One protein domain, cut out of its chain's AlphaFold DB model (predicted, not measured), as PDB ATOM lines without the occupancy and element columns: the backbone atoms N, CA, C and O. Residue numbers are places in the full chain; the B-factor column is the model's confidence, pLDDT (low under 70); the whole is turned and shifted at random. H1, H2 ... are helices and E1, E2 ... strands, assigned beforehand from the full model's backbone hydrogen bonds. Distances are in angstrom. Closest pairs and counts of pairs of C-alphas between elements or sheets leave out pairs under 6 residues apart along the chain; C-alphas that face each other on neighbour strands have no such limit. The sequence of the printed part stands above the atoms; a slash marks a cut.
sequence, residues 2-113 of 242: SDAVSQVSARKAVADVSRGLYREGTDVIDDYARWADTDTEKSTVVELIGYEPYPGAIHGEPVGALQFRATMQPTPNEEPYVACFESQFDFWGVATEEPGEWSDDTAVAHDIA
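AT A GLANCE: This is residues 2 to 113 of the 242 residues of an uncharacterized protein of Cryobacterium luteum (UniProt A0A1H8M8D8). A strongly twisted sheet, built mainly of the long strands E1, E2 and E3 side by side, curls round the long helix H1, and a second helix, H2, packs on the same face towards E1. The short strands E4 and E5 lie beside E3 on the side away from E2, and the very short helix H3 packs on H1; the loops holding Ile 58 and Asn 77 lie at opposite ends of the long axis. The printed part has 112 residues with three named helices and five named strands, in the order H1 H2 E1 E2 E3 E4 H3 E5, and its class is mixed, helices and strands. The sheet is branched and its neighbour pairs are antiparallel. The whole is compact, with a radius of gyration of the C-alphas of 13.9 A, yet elongated, spanning 48 by 28 by 23 A.

IN THESE COORDINATES: E3, residues 81 to 90, is 29.8 A long and ends with C-alpha 90 at (188.345, 233.381, 168.894). E2, residues 64 to 72, is 26.1 A long, and E1, residues 46 to 53, 20.5 A, with a bend of 54 degrees at residue 49. E4 is residues 93 to 95 and E5 residues 110 to 112. H1, residues 2 to 20, is 27.1 A long and begins with C-alpha 2 at (191.438, 244.791, 200.780). H2, residues 29 to 40, is 16.2 A long; H3 is residues 105 to 108.

HOW THE PARTS SIT: E1 to E4 form a meander, each strand the antiparallel neighbour of the one before. In the hairpin of E1 and E2, N 49 and O 67 are 2.8 A apart; in that of E2 and E3, N 68 and O 85 are 2.8 A apart, both within hydrogen-bond range. On the other side of E3 from E2, E4 is beside residues 88 to 90, with N 95 and O 88 at 2.8 A, and E5 beside residues 84 to 86, with N 110 and O 86 at 2.8 A. H1 is on the sheet; the C-alphas of Ala 10 and Ala 70, its closest to E2, are 5.5 A apart. H2 is on the same face, at a height over the sheet of 7.8 A. H1 and H2 only just touch, with 3 pairs of C-alphas within 8 A, the closest being Val 17 and Ala 36 at 7.6 A. H3 only grazes the sheet with residues 106 to 108 and touches H1, the closest C-alphas being Ala 15 and Val 108, 5.4 A. In H1 and H2 every O i to N i+4 pair is within hydrogen-bond range; H3 is too short for one.

THE WHOLE: The C-alphas of Ile 58 and Asn 77, the two farthest apart, are 48.7 A from each other. The printed part has no cut and no long link. Its mean pLDDT is 93.2, and no printed residue is under 70.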
ATOM      1  N   SER A   2     191.782 243.938 201.934       73.56
ATOM      2  CA  SER A   2     191.438 244.791 200.780       73.56
ATOM      3  C   SER A   2     191.901 244.228 199.433       73.56
ATOM      4  O   SER A   2     191.135 244.252 198.476       73.56
ATOM      5  N   ASP A   3     193.116 243.681 199.360       79.38
ATOM      6  CA  ASP A   3     193.754 243.394 198.064       79.38
ATOM      7  C   ASP A   3     193.137 242.186 197.361       79.38
ATOM      8  O   ASP A   3     192.892 242.233 196.167       79.38
ATOM      9  N   ALA A   4     192.785 241.130 198.103       85.12
ATOM     10  CA  ALA A   4     192.113 239.963 197.528       85.12
ATOM     11  C   ALA A   4     190.712 240.305 196.984       85.12
ATOM     12  O   ALA A   4     190.322 239.828 195.924       85.12
ATOM     13  N   VAL A   5     189.964 241.167 197.685       88.69
ATOM     14  CA  VAL A   5     188.650 241.649 197.220       88.69
ATOM     15  C   VAL A   5     188.814 242.557 196.001       88.69
ATOM     16  O   VAL A   5     188.032 242.467 195.053       88.69
ATOM     17  N   SER A   6     189.846 243.402 196.007       92.19
ATOM     18  CA  SER A   6     190.166 244.281 194.882       92.19
ATOM     19  C   SER A   6     190.595 243.480 193.656       92.19
ATOM     20  O   SER A   6     190.119 243.784 192.572       92.19
ATOM     21  N   GLN A   7     191.373 242.403 193.825       94.88
ATOM     22  CA  GLN A   7     191.772 241.498 192.743       94.88
ATOM     23  C   GLN A   7     190.573 240.808 192.097       94.88
ATOM     24  O   GLN A   7     190.442 240.820 190.878       94.88
ATOM     25  N   VAL A   8     189.673 240.239 192.905       95.62
ATOM     26  CA  VAL A   8     188.449 239.597 192.395       95.62
ATOM     27  C   VAL A   8     187.589 240.604 191.638       95.62
ATOM     28  O   VAL A   8     187.100 240.310 190.552       95.62
ATOM     29  N   SER A   9     187.439 241.811 192.182       95.94
ATOM     30  CA  SER A   9     186.641 242.852 191.536       95.94
ATOM     31  C   SER A   9     187.296 243.325 190.233       95.94
ATOM     32  O   SER A   9     186.600 243.528 189.242       95.94
ATOM     33  N   ALA A  10     188.620 243.500 190.228       97.12
ATOM     34  CA  ALA A  10     189.401 243.919 189.066       97.12
ATOM     35  C   ALA A  10     189.293 242.889 187.936       97.12
ATOM     36  O   ALA A  10     188.988 243.253 186.802       97.12
ATOM     37  N   ARG A  11     189.443 241.600 188.269       98.12
ATOM     38  CA  ARG A  11     189.253 240.493 187.329       98.12
ATOM     39  C   ARG A  11     187.848 240.493 186.756       98.12
ATOM     40  O   ARG A  11     187.690 240.442 185.544       98.12
ATOM     41  N   LYS A  12     186.836 240.598 187.621       97.88
ATOM     42  CA  LYS A  12     185.439 240.655 187.197       97.88
ATOM     43  C   LYS A  12     185.193 241.794 186.207       97.88
ATOM     44  O   LYS A  12     184.527 241.584 185.202       97.88
ATOM     45  N   ALA A  13     185.736 242.981 186.473       97.75
ATOM     46  CA  ALA A  13     185.580 244.125 185.582       97.75
ATOM     47  C   ALA A  13     186.179 243.860 184.191       97.75
ATOM     48  O   ALA A  13     185.539 244.180 183.192       97.75
ATOM     49  N   VAL A  14     187.366 243.245 184.116       98.38
ATOM     50  CA  VAL A  14     187.954 242.839 182.829       98.38
ATOM     51  C   VAL A  14     187.125 241.746 182.165       98.38
ATOM     52  O   VAL A  14     186.803 241.872 180.992       98.38
ATOM     53  N   ALA A  15     186.719 240.717 182.907       98.38
ATOM     54  CA  ALA A  15     185.930 239.618 182.366       98.38
ATOM     55  C   ALA A  15     184.575 240.092 181.807       98.38
ATOM     56  O   ALA A  15     184.157 239.648 180.740       98.38
ATOM     57  N   ASP A  16     183.905 241.028 182.486       97.69
ATOM     58  CA  ASP A  16     182.658 241.635 182.015       97.69
ATOM     59  C   ASP A  16     182.871 242.443 180.721       97.69
ATOM     60  O   ASP A  16     182.045 242.347 179.813       97.69
ATOM     61  N   VAL A  17     183.983 243.185 180.604       97.75
ATOM     62  CA  VAL A  17     184.362 243.862 179.350       97.75
ATOM     63  C   VAL A  17     184.609 242.832 178.252       97.75
ATOM     64  O   VAL A  17     183.934 242.889 177.230       97.75
ATOM     65  N   SER A  18     185.502 241.861 178.468       97.88
ATOM     66  CA  SER A  18     185.894 240.860 177.467       97.88
ATOM     67  C   SER A  18     184.703 240.074 176.917       97.88
ATOM     68  O   SER A  18     184.584 239.897 175.706       97.88
ATOM     69  N   ARG A  19     183.761 239.666 177.777       96.88
ATOM     70  CA  ARG A  19     182.515 239.002 177.355       96.88
ATOM     71  C   ARG A  19     181.626 239.881 176.479       96.88
ATOM     72  O   ARG A  19     180.900 239.356 175.641       96.88
ATOM     73  N   GLY A  20     181.647 241.193 176.705       95.62
ATOM     74  CA  GLY A  20     180.844 242.166 175.972       95.62
ATOM     75  C   GLY A  20     181.401 242.542 174.600       95.62
ATOM     76  O   GLY A  20     180.681 243.165 173.825       95.62
ATOM     77  N   LEU A  21     182.644 242.165 174.280       96.62
ATOM     78  CA  LEU A  21     183.298 242.624 173.054       96.62
ATOM     79  C   LEU A  21     182.797 241.947 171.780       96.62
ATOM     80  O   LEU A  21     182.996 242.510 170.711       96.62
ATOM     81  N   TYR A  22     182.168 240.772 171.849       93.81
ATOM     82  CA  TYR A  22     181.677 240.105 170.642       93.81
ATOM     83  C   TYR A  22     180.538 240.904 169.991       93.81
ATOM     84  O   TYR A  22     179.494 241.136 170.605       93.81
ATOM     85  N   ARG A  23     180.735 241.301 168.730       92.81
ATOM     86  CA  ARG A  23     179.743 242.035 167.925       92.81
ATOM     87  C   ARG A  23     179.335 241.243 166.693       92.81
ATOM     88  O   ARG A  23     178.148 241.047 166.444       92.81
ATOM     89  N   GLU A  24     180.331 240.773 165.963       91.81
ATOM     90  CA  GLU A  24     180.210 239.941 164.776       91.81
ATOM     91  C   GLU A  24     181.397 238.977 164.706       91.81
ATOM     92  O   GLU A  24     182.387 239.157 165.419       91.81
ATOM     93  N   GLY A  25     181.285 237.940 163.876       89.50
ATOM     94  CA  GLY A  25     182.358 236.965 163.707       89.50
ATOM     95  C   GLY A  25     183.587 237.591 163.053       89.50
ATOM     96  O   GLY A  25     183.468 238.247 162.019       89.50
ATOM     97  N   THR A  26     184.765 237.383 163.641       91.44
ATOM     98  CA  THR A  26     186.037 237.895 163.110       91.44
ATOM     99  C   THR A  26     187.199 236.962 163.432       91.44
ATOM    100  O   THR A  26     187.296 236.441 164.538       91.44
ATOM    101  N   ASP A  27     188.111 236.791 162.476       90.19
ATOM    102  CA  ASP A  27     189.342 236.007 162.636       90.19
ATOM    103  C   ASP A  27     190.585 236.899 162.870       90.19
ATOM    104  O   ASP A  27     191.722 236.450 162.714       90.19
ATOM    105  N   VAL A  28     190.406 238.184 163.214       91.12
ATOM    106  CA  VAL A  28     191.520 239.111 163.485       91.12
ATOM    107  C   VAL A  28     191.380 239.799 164.843       91.12
ATOM    108  O   VAL A  28     190.409 240.502 165.112       91.12
ATOM    109  N   ILE A  29     192.401 239.667 165.700       96.00
ATOM    110  CA  ILE A  29     192.401 240.268 167.048       96.00
ATOM    111  C   ILE A  29     192.266 241.799 167.026       96.00
ATOM    112  O   ILE A  29     191.748 242.400 167.965       96.00
ATOM    113  N   ASP A  30     192.696 242.433 165.936       95.69
ATOM    114  CA  ASP A  30     192.618 243.878 165.745       95.69
ATOM    115  C   ASP A  30     191.170 244.398 165.806       95.69
ATOM    116  O   ASP A  30     190.949 245.526 166.254       95.69
ATOM    117  N   ASP A  31     190.182 243.590 165.402       95.44
ATOM    118  CA  ASP A  31     188.762 243.936 165.546       95.44
ATOM    119  C   ASP A  31     188.359 244.008 167.022       95.44
ATOM    120  O   ASP A  31     187.832 245.031 167.467       95.44
ATOM    121  N   TYR A  32     188.712 242.993 167.814       97.44
ATOM    122  CA  TYR A  32     188.485 243.008 169.260       97.44
ATOM    123  C   TYR A  32     189.221 244.156 169.953       97.44
ATOM    124  O   TYR A  32     188.653 244.791 170.840       97.44
ATOM    125  N   ALA A  33     190.450 244.478 169.541       97.69
ATOM    126  CA  ALA A  33     191.194 245.612 170.090       97.69
ATOM    127  C   ALA A  33     190.476 246.950 169.823       97.69
ATOM    128  O   ALA A  33     190.377 247.789 170.721       97.69
ATOM    129  N   ARG A  34     189.913 247.143 168.620       96.50
ATOM    130  CA  ARG A  34     189.077 248.316 168.290       96.50
ATOM    131  C   ARG A  34     187.785 248.362 169.104       96.50
ATOM    132  O   ARG A  34     187.391 249.434 169.575       96.50
ATOM    133  N   TRP A  35     187.123 247.222 169.288       97.12
ATOM    134  CA  TRP A  35     185.916 247.136 170.112       97.12
ATOM    135  C   TRP A  35     186.222 247.437 171.583       97.12
ATOM    136  O   TRP A  35     185.512 248.231 172.195       97.12
ATOM    137  N   ALA A  36     187.327 246.913 172.113       97.31
ATOM    138  CA  ALA A  36     187.798 247.186 173.467       97.31
ATOM    139  C   ALA A  36     188.140 248.661 173.684       97.31
ATOM    140  O   ALA A  36     187.765 249.234 174.707       97.31
ATOM    141  N   ASP A  37     188.826 249.304 172.736       95.19
ATOM    142  CA  ASP A  37     189.126 250.735 172.822       95.19
ATOM    143  C   ASP A  37     187.837 251.569 172.862       95.19
ATOM    144  O   ASP A  37     187.690 252.427 173.733       95.19
ATOM    145  N   THR A  38     186.851 251.233 172.024       94.12
ATOM    146  CA  THR A  38     185.528 251.881 172.037       94.12
ATOM    147  C   THR A  38     184.818 251.702 173.384       94.12
ATOM    148  O   THR A  38     184.381 252.678 173.996       94.12
ATOM    149  N   ASP A  39     184.723 250.467 173.881       94.44
ATOM    150  CA  ASP A  39     183.949 250.143 175.088       94.44
ATOM    151  C   ASP A  39     184.624 250.654 176.370       94.44
ATOM    152  O   ASP A  39     183.958 250.969 177.361       94.44
ATOM    153  N   THR A  40     185.950 250.800 176.348       94.44
ATOM    154  CA  THR A  40     186.726 251.310 177.484       94.44
ATOM    155  C   THR A  40     187.091 252.788 177.369       94.44
ATOM    156  O   THR A  40     187.695 253.316 178.299       94.44
ATOM    157  N   GLU A  41     186.725 253.504 176.296       92.44
ATOM    158  CA  GLU A  41     187.085 254.921 176.041       92.44
ATOM    159  C   GLU A  41     186.893 255.827 177.262       92.44
ATOM    160  O   GLU A  41     187.765 256.620 177.615       92.44
ATOM    161  N   LYS A  42     185.757 255.674 177.945       88.50
ATOM    162  CA  LYS A  42     185.368 256.495 179.104       88.50
ATOM    163  C   LYS A  42     185.516 255.760 180.433       88.50
ATOM    164  O   LYS A  42     185.118 256.288 181.475       88.50
ATOM    165  N   SER A  43     186.036 254.537 180.405       91.06
ATOM    166  CA  SER A  43     186.240 253.741 181.606       91.06
ATOM    167  C   SER A  43     187.390 254.321 182.422       91.06
ATOM    168  O   SER A  43     188.450 254.645 181.899       91.06
ATOM    169  N   THR A  44     187.176 254.441 183.729       89.25
ATOM    170  CA  THR A  44     188.241 254.734 184.705       89.25
ATOM    171  C   THR A  44     188.716 253.471 185.421       89.25
ATOM    172  O   THR A  44     189.613 253.539 186.257       89.25
ATOM    173  N   VAL A  45     188.099 252.327 185.103       94.75
ATOM    174  CA  VAL A  45     188.315 251.052 185.788       94.75
ATOM    175  C   VAL A  45     189.150 250.108 184.940       94.75
ATOM    176  O   VAL A  45     190.035 249.473 185.487       94.75
ATOM    177  N   VAL A  46     188.892 250.016 183.634       97.25
ATOM    178  CA  VAL A  46     189.553 249.071 182.721       97.25
ATOM    179  C   VAL A  46     190.132 249.839 181.540       97.25
ATOM    180  O   VAL A  46     189.423 250.624 180.918       97.25
ATOM    181  N   GLU A  47     191.398 249.590 181.227       96.62
ATOM    182  CA  GLU A  47     192.116 250.170 180.093       96.62
ATOM    183  C   GLU A  47     192.723 249.048 179.242       96.62
ATOM    184  O   GLU A  47     193.363 248.147 179.788       96.62
ATOM    185  N   LEU A  48     192.575 249.113 177.914       97.44
ATOM    186  CA  LEU A  48     193.337 248.269 176.989       97.44
ATOM    187  C   LEU A  48     194.803 248.725 176.977       97.44
ATOM    188  O   LEU A  48     195.086 249.875 176.641       97.44
ATOM    189  N   ILE A  49     195.730 247.839 177.337       97.06
ATOM    190  CA  ILE A  49     197.168 248.145 177.446       97.06
ATOM    191  C   ILE A  49     198.040 247.387 176.443       97.06
ATOM    192  O   ILE A  49     199.211 247.722 176.286       97.06
ATOM    193  N   GLY A  50     197.488 246.379 175.771       96.38
ATOM    194  CA  GLY A  50     198.215 245.536 174.832       96.38
ATOM    195  C   GLY A  50     197.274 244.626 174.054       96.38
ATOM    196  O   GLY A  50     196.143 244.384 174.475       96.38
ATOM    197  N   TYR A  51     197.748 244.124 172.921       96.38
ATOM    198  CA  TYR A  51     197.120 243.031 172.189       96.38
ATOM    199  C   TYR A  51     198.206 242.196 171.509       96.38
ATOM    200  O   TYR A  51     199.244 242.729 171.107       96.38
ATOM    201  N   GLU A  52     197.970 240.896 171.398       96.19
ATOM    202  CA  GLU A  52     198.884 239.936 170.789       96.19
ATOM    203  C   GLU A  52     198.142 239.137 169.709       96.19
ATOM    204  O   GLU A  52     197.216 238.395 170.034       96.19
ATOM    205  N   PRO A  53     198.495 239.290 168.422       95.81
ATOM    206  CA  PRO A  53     197.935 238.464 167.358       95.81
ATOM    207  C   PRO A  53     198.570 237.071 167.345       95.81
ATOM    208  O   PRO A  53     199.788 236.943 167.468       95.81
ATOM    209  N   TYR A  54     197.761 236.040 167.095       95.75
ATOM    210  CA  TYR A  54     198.215 234.660 166.893       95.75
ATOM    211  C   TYR A  54     198.134 234.298 165.402       95.75
ATOM    212  O   TYR A  54     197.132 233.755 164.932       95.75
ATOM    213  N   PRO A  55     199.167 234.630 164.602       90.06
ATOM    214  CA  PRO A  55     199.125 234.403 163.166       90.06
ATOM    215  C   PRO A  55     199.056 232.906 162.852       90.06
ATOM    216  O   PRO A  55     199.887 232.123 163.311       90.06
ATOM    217  N   GLY A  56     198.102 232.527 162.004       86.25
ATOM    218  CA  GLY A  56     197.923 231.142 161.566       86.25
ATOM    219  C   GLY A  56     197.002 230.298 162.447       86.25
ATOM    220  O   GLY A  56     196.931 229.095 162.203       86.25
ATOM    221  N   ALA A  57     196.301 230.904 163.414       87.75
ATOM    222  CA  ALA A  57     195.180 230.262 164.095       87.75
ATOM    223  C   ALA A  57     194.180 229.715 163.063       87.75
ATOM    224  O   ALA A  57     193.827 230.400 162.096       87.75
ATOM    225  N   ILE A  58     193.759 228.463 163.235       86.50
ATOM    226  CA  ILE A  58     192.689 227.884 162.412       86.50
ATOM    227  C   ILE A  58     191.324 228.229 163.008       86.50
ATOM    228  O   ILE A  58     191.215 228.570 164.180       86.50
ATOM    229  N   HIS A  59     190.266 228.133 162.201       81.38
ATOM    230  CA  HIS A  59     188.921 228.501 162.636       81.38
ATOM    231  C   HIS A  59     188.516 227.770 163.930       81.38
ATOM    232  O   HIS A  59     188.472 226.537 163.973       81.38
ATOM    233  N   GLY A  60     188.219 228.555 164.965       79.06
ATOM    234  CA  GLY A  60     187.868 228.098 166.307       79.06
ATOM    235  C   GLY A  60     189.029 227.928 167.288       79.06
ATOM    236  O   GLY A  60     188.783 227.587 168.441       79.06
ATOM    237  N   GLU A  61     190.269 228.190 166.879       91.50
ATOM    238  CA  GLU A  61     191.352 228.516 167.811       91.50
ATOM    239  C   GLU A  61     191.318 230.013 168.155       91.50
ATOM    240  O   GLU A  61     190.826 230.820 167.356       91.50
ATOM    241  N   PRO A  62     191.870 230.422 169.311       95.38
ATOM    242  CA  PRO A  62     192.066 231.831 169.596       95.38
ATOM    243  C   PRO A  62     192.910 232.511 168.512       95.38
ATOM    244  O   PRO A  62     194.011 232.066 168.190       95.38
ATOM    245  N   VAL A  63     192.411 233.621 167.977       95.94
ATOM    246  CA  VAL A  63     193.083 234.447 166.961       95.94
ATOM    247  C   VAL A  63     194.040 235.475 167.574       95.94
ATOM    248  O   VAL A  63     194.830 236.113 166.874       95.94
ATOM    249  N   GLY A  64     193.988 235.637 168.894       97.25
ATOM    250  CA  GLY A  64     194.892 236.480 169.661       97.25
ATOM    251  C   GLY A  64     194.414 236.704 171.089       97.25
ATOM    252  O   GLY A  64     193.440 236.101 171.545       97.25
ATOM    253  N   ALA A  65     195.087 237.616 171.783       98.00
ATOM    254  CA  ALA A  65     194.742 238.028 173.134       98.00
ATOM    255  C   ALA A  65     194.740 239.551 173.292       98.00
ATOM    256  O   ALA A  65     195.509 240.262 172.645       98.00
ATOM    257  N   LEU A  66     193.890 240.050 174.186       98.44
ATOM    258  CA  LEU A  66     193.908 241.432 174.658       98.44
ATOM    259  C   LEU A  66     194.415 241.481 176.094       98.44
ATOM    260  O   LEU A  66     194.049 240.652 176.928       98.44
ATOM    261  N   GLN A  67     195.216 242.497 176.390       98.25
ATOM    262  CA  GLN A  67     195.777 242.741 177.710       98.25
ATOM    263  C   GLN A  67     195.148 243.999 178.294       98.25
ATOM    264  O   GLN A  67     195.162 245.072 177.684       98.25
ATOM    265  N   PHE A  68     194.627 243.877 179.507       98.31
ATOM    266  CA  PHE A  68     193.914 244.932 180.203       98.31
ATOM    267  C   PHE A  68     194.611 245.296 181.503       98.31
ATOM    268  O   PHE A  68     195.104 244.435 182.229       98.31
ATOM    269  N   ARG A  69     194.588 246.584 181.837       97.69
ATOM    270  CA  ARG A  69     194.905 247.087 183.171       97.69
ATOM    271  C   ARG A  69     193.610 247.483 183.858       97.69
ATOM    272  O   ARG A  69     192.855 248.296 183.334       97.69
ATOM    273  N   ALA A  70     193.388 246.945 185.047       97.50
ATOM    274  CA  ALA A  70     192.285 247.314 185.911       97.50
ATOM    275  C   ALA A  70     192.782 248.159 187.090       97.50
ATOM    276  O   ALA A  70     193.758 247.799 187.749       97.50
ATOM    277  N   THR A  71     192.106 249.274 187.368       95.62
ATOM    278  CA  THR A  71     192.378 250.149 188.516       95.62
ATOM    279  C   THR A  71     191.138 250.223 189.400       95.62
ATOM    280  O   THR A  71     190.106 250.759 189.003       95.62
ATOM    281  N   MET A  72     191.242 249.695 190.619       93.69
ATOM    282  CA  MET A  72     190.175 249.704 191.614       93.69
ATOM    283  C   MET A  72     190.479 250.719 192.700       93.69
ATOM    284  O   MET A  72     191.582 250.747 193.235       93.69
ATOM    285  N   GLN A  73     189.484 251.524 193.060       90.12
ATOM    286  CA  GLN A  73     189.564 252.441 194.190       90.12
ATOM    287  C   GLN A  73     188.787 251.831 195.367       90.12
ATOM    288  O   GLN A  73     187.562 251.965 195.398       90.12
ATOM    289  N   PRO A  74     189.439 251.145 196.328       79.31
ATOM    290  CA  PRO A  74     188.717 250.425 197.380       79.31
ATOM    291  C   PRO A  74     188.003 251.399 198.325       79.31
ATOM    292  O   PRO A  74     186.849 251.192 198.701       79.31
ATOM    293  N   THR A  75     188.674 252.504 198.661       81.44
ATOM    294  CA  THR A  75     188.114 253.645 199.389       81.44
ATOM    295  C   THR A  75     188.743 254.954 198.892       81.44
ATOM    296  O   THR A  75     189.861 254.922 198.384       81.44
ATOM    297  N   PRO A  76     188.103 256.129 199.054       81.00
ATOM    298  CA  PRO A  76     188.648 257.405 198.563       81.00
ATOM    299  C   PRO A  76     189.999 257.831 199.162       81.00
ATOM    300  O   PRO A  76     190.624 258.749 198.644       81.00
ATOM    301  N   ASN A  77     190.422 257.210 200.268       83.12
ATOM    302  CA  ASN A  77     191.623 257.591 201.016       83.12
ATOM    303  C   ASN A  77     192.774 256.582 200.871       83.12
ATOM    304  O   ASN A  77     193.839 256.803 201.444       83.12
ATOM    305  N   GLU A  78     192.554 255.474 200.168       84.31
ATOM    306  CA  GLU A  78     193.564 254.441 199.931       84.31
ATOM    307  C   GLU A  78     194.189 254.597 198.546       84.31
ATOM    308  O   GLU A  78     193.608 255.204 197.644       84.31
ATOM    309  N   GLU A  79     195.396 254.061 198.372       87.06
ATOM    310  CA  GLU A  79     196.012 254.013 197.051       87.06
ATOM    311  C   GLU A  79     195.192 253.105 196.117       87.06
ATOM    312  O   GLU A  79     194.675 252.075 196.567       87.06
ATOM    313  N   PRO A  80     195.048 253.468 194.829       90.88
ATOM    314  CA  PRO A  80     194.363 252.618 193.869       90.88
ATOM    315  C   PRO A  80     195.053 251.258 193.761       90.88
ATOM    316  O   PRO A  80     196.270 251.167 193.596       90.88
ATOM    317  N   TYR A  81     194.259 250.196 193.799       93.12
ATOM    318  CA  TYR A  81     194.719 248.850 193.512       93.12
ATOM    319  C   TYR A  81     194.808 248.652 191.998       93.12
ATOM    320  O   TYR A  81     193.834 248.900 191.290       93.12
ATOM    321  N   VAL A  82     195.956 248.194 191.501       94.81
ATOM    322  CA  VAL A  82     196.187 247.965 190.069       94.81
ATOM    323  C   VAL A  82     196.532 246.501 189.831       94.81
ATOM    324  O   VAL A  82     197.416 245.957 190.490       94.81
ATOM    325  N   ALA A  83     195.861 245.892 188.858       97.19
ATOM    326  CA  ALA A  83     196.139 244.543 188.384       97.19
ATOM    327  C   ALA A  83     195.985 244.471 186.865       97.19
ATOM    328  O   ALA A  83     195.285 245.294 186.272       97.19
ATOM    329  N   CYS A  84     196.648 243.503 186.239       98.31
ATOM    330  CA  CYS A  84     196.607 243.323 184.797       98.31
ATOM    331  C   CYS A  84     196.168 241.910 184.450       98.31
ATOM    332  O   CYS A  84     196.482 240.955 185.165       98.31
ATOM    333  N   PHE A  85     195.425 241.808 183.357       98.62
ATOM    334  CA  PHE A  85     194.782 240.578 182.935       98.62
ATOM    335  C   PHE A  85     194.903 240.389 181.431       98.62
ATOM    336  O   PHE A  85     194.990 241.365 180.688       98.62
ATOM    337  N   GLU A  86     194.861 239.140 180.997       98.38
ATOM    338  CA  GLU A  86     194.791 238.750 179.597       98.38
ATOM    339  C   GLU A  86     193.491 237.989 179.328       98.38
ATOM    340  O   GLU A  86     193.079 237.144 180.125       98.38
ATOM    341  N   SER A  87     192.856 238.294 178.199       98.56
ATOM    342  CA  SER A  87     191.707 237.561 177.671       98.56
ATOM    343  C   SER A  87     192.008 237.139 176.241       98.56
ATOM    344  O   SER A  87     192.378 237.980 175.420       98.56
ATOM    345  N   GLN A  88     191.849 235.854 175.941       97.81
ATOM    346  CA  GLN A  88     192.008 235.320 174.589       97.81
ATOM    347  C   GLN A  88     190.692 235.419 173.824       97.81
ATOM    348  O   GLN A  88     189.626 235.353 174.429       97.81
ATOM    349  N   PHE A  89     190.752 235.583 172.507       96.94
ATOM    350  CA  PHE A  89     189.564 235.714 171.665       96.94
ATOM    351  C   PHE A  89     189.656 234.797 170.456       96.94
ATOM    352  O   PHE A  89     190.714 234.705 169.841       96.94
ATOM    353  N   ASP A  90     188.545 234.157 170.114       95.12
ATOM    354  CA  ASP A  90     188.345 233.381 168.894       95.12
ATOM    355  C   ASP A  90     187.270 234.041 168.008       95.12
ATOM    356  O   ASP A  90     186.858 235.184 168.231       95.12
ATOM    357  N   PHE A  91     186.805 233.322 166.986       93.50
ATOM    358  CA  PHE A  91     185.782 233.812 166.063       93.50
ATOM    359  C   PHE A  91     184.459 234.211 166.743       93.50
ATOM    360  O   PHE A  91     183.749 235.076 166.231       93.50
ATOM    361  N   TRP A  92     184.109 233.604 167.881       93.06
ATOM    362  CA  TRP A  92     182.817 233.769 168.560       93.06
ATOM    363  C   TRP A  92     182.872 234.640 169.819       93.06
ATOM    364  O   TRP A  92     181.842 234.833 170.471       93.06
ATOM    365  N   GLY A  93     184.036 235.174 170.174       94.69
ATOM    366  CA  GLY A  93     184.195 236.084 171.302       94.69
ATOM    367  C   GLY A  93     185.380 235.712 172.171       94.69
ATOM    368  O   GLY A  93     186.406 235.251 171.687       94.69
ATOM    369  N   VAL A  94     185.245 235.955 173.476       96.00
ATOM    370  CA  VAL A  94     186.261 235.545 174.446       96.00
ATOM    371  C   VAL A  94     186.341 234.019 174.506       96.00
ATOM    372  O   VAL A  94     185.337 233.345 174.751       96.00
ATOM    373  N   ALA A  95     187.537 233.494 174.273       94.56
ATOM    374  CA  ALA A  95     187.837 232.075 174.280       94.56
ATOM    375  C   ALA A  95     188.194 231.618 175.701       94.56
ATOM    376  O   ALA A  95     188.903 232.317 176.427       94.56
ATOM    377  N   THR A  96     187.713 230.437 176.086       93.31
ATOM    378  CA  THR A  96     188.060 229.759 177.345       93.31
ATOM    379  C   THR A  96     188.562 228.348 177.049       93.31
ATOM    380  O   THR A  96     188.245 227.792 175.997       93.31
ATOM    381  N   GLU A  97     189.339 227.756 177.960       86.56
ATOM    382  CA  GLU A  97     189.934 226.429 177.742       86.56
ATOM    383  C   GLU A  97     188.872 225.324 177.656       86.56
ATOM    384  O   GLU A  97     188.967 224.446 176.791       86.56
ATOM    385  N   GLU A  98     187.838 225.373 178.508       84.31
ATOM    386  CA  GLU A  98     186.755 224.389 178.498       84.31
ATOM    387  C   GLU A  98     185.376 224.993 178.154       84.31
ATOM    388  O   GLU A  98     185.044 226.126 178.534       84.31
ATOM    389  N   PRO A  99     184.497 224.228 177.469       76.25
ATOM    390  CA  PRO A  99     183.114 224.636 177.247       76.25
ATOM    391  C   PRO A  99     182.360 224.857 178.565       76.25
ATOM    392  O   PRO A  99     182.264 223.960 179.402       76.25
ATOM    393  N   GLY A 100     181.737 226.028 178.714       79.12
ATOM    394  CA  GLY A 100     180.949 226.384 179.902       79.12
ATOM    395  C   GLY A 100     181.703 227.217 180.941       79.12
ATOM    396  O   GLY A 100     181.071 227.743 181.858       79.12
ATOM    397  N   GLU A 101     183.006 227.430 180.761       90.12
ATOM    398  CA  GLU A 101     183.805 228.324 181.610       90.12
ATOM    399  C   GLU A 101     183.595 229.807 181.299       90.12
ATOM    400  O   GLU A 101     184.084 230.668 182.020       90.12
ATOM    401  N   TRP A 102     182.790 230.132 180.287       88.12
ATOM    402  CA  TRP A 102     182.459 231.511 179.935       88.12
ATOM    403  C   TRP A 102     181.962 232.335 181.136       88.12
ATOM    404  O   TRP A 102     182.254 233.521 181.233       88.12
ATOM    405  N   SER A 103     181.243 231.729 182.091       90.50
ATOM    406  CA  SER A 103     180.789 232.415 183.313       90.50
ATOM    407  C   SER A 103     181.831 232.511 184.437       90.50
ATOM    408  O   SER A 103     181.568 233.183 185.433       90.50
ATOM    409  N   ASP A 104     182.979 231.843 184.317       95.81
ATOM    410  CA  ASP A 104     184.081 231.926 185.279       95.81
ATOM    411  C   ASP A 104     185.001 233.099 184.919       95.81
ATOM    412  O   ASP A 104     185.633 233.131 183.866       95.81
ATOM    413  N   ASP A 105     185.086 234.089 185.806       97.44
ATOM    414  CA  ASP A 105     185.952 235.255 185.614       97.44
ATOM    415  C   ASP A 105     187.440 234.870 185.514       97.44
ATOM    416  O   ASP A 105     188.212 235.582 184.876       97.44
ATOM    417  N   THR A 106     187.851 233.749 186.115       96.00
ATOM    418  CA  THR A 106     189.239 233.248 186.106       96.00
ATOM    419  C   THR A 106     189.633 232.639 184.770       96.00
ATOM    420  O   THR A 106     190.791 232.765 184.380       96.00
ATOM    421  N   ALA A 107     188.677 232.024 184.071       96.06
ATOM    422  CA  ALA A 107     188.876 231.478 182.732       96.06
ATOM    423  C   ALA A 107     188.798 232.557 181.644       96.06
ATOM    424  O   ALA A 107     189.376 232.403 180.581       96.06
ATOM    425  N   VAL A 108     188.083 233.658 181.903       97.75
ATOM    426  CA  VAL A 108     187.932 234.770 180.949       97.75
ATOM    427  C   VAL A 108     189.070 235.787 181.065       97.75
ATOM    428  O   VAL A 108     189.492 236.357 180.061       97.75
ATOM    429  N   ALA A 109     189.548 236.066 182.281       98.00
ATOM    430  CA  ALA A 109     190.575 237.070 182.549       98.00
ATOM    431  C   ALA A 109     191.706 236.460 183.389       98.00
ATOM    432  O   ALA A 109     191.630 236.401 184.622       98.00
ATOM    433  N   HIS A 110     192.769 236.021 182.718       97.56
ATOM    434  CA  HIS A 110     193.943 235.398 183.329       97.56
ATOM    435  C   HIS A 110     194.871 236.453 183.922       97.56
ATOM    436  O   HIS A 110     195.069 237.505 183.325       97.56
ATOM    437  N   ASP A 111     195.458 236.194 185.092       97.50
ATOM    438  CA  ASP A 111     196.398 237.147 185.688       97.50
ATOM    439  C   ASP A 111     197.684 237.218 184.869       97.50
ATOM    440  O   ASP A 111     198.318 236.197 184.601       97.50
ATOM    441  N   ILE A 112     198.126 238.437 184.580       97.69
ATOM    442  CA  ILE A 112     199.453 238.694 184.028       97.69
ATOM    443  C   ILE A 112     200.196 239.698 184.904       97.69
ATOM    444  O   ILE A 112     199.608 240.496 185.641       97.69
ATOM    445  N   ALA A 113     201.524 239.685 184.822       96.75
ATOM    446  CA  ALA A 113     202.313 240.751 185.417       96.75
ATOM    447  C   ALA A 113     202.039 242.058 184.660       96.75
ATOM    448  O   ALA A 113     202.152 242.094 183.437       96.75
TER     449      ALA A 113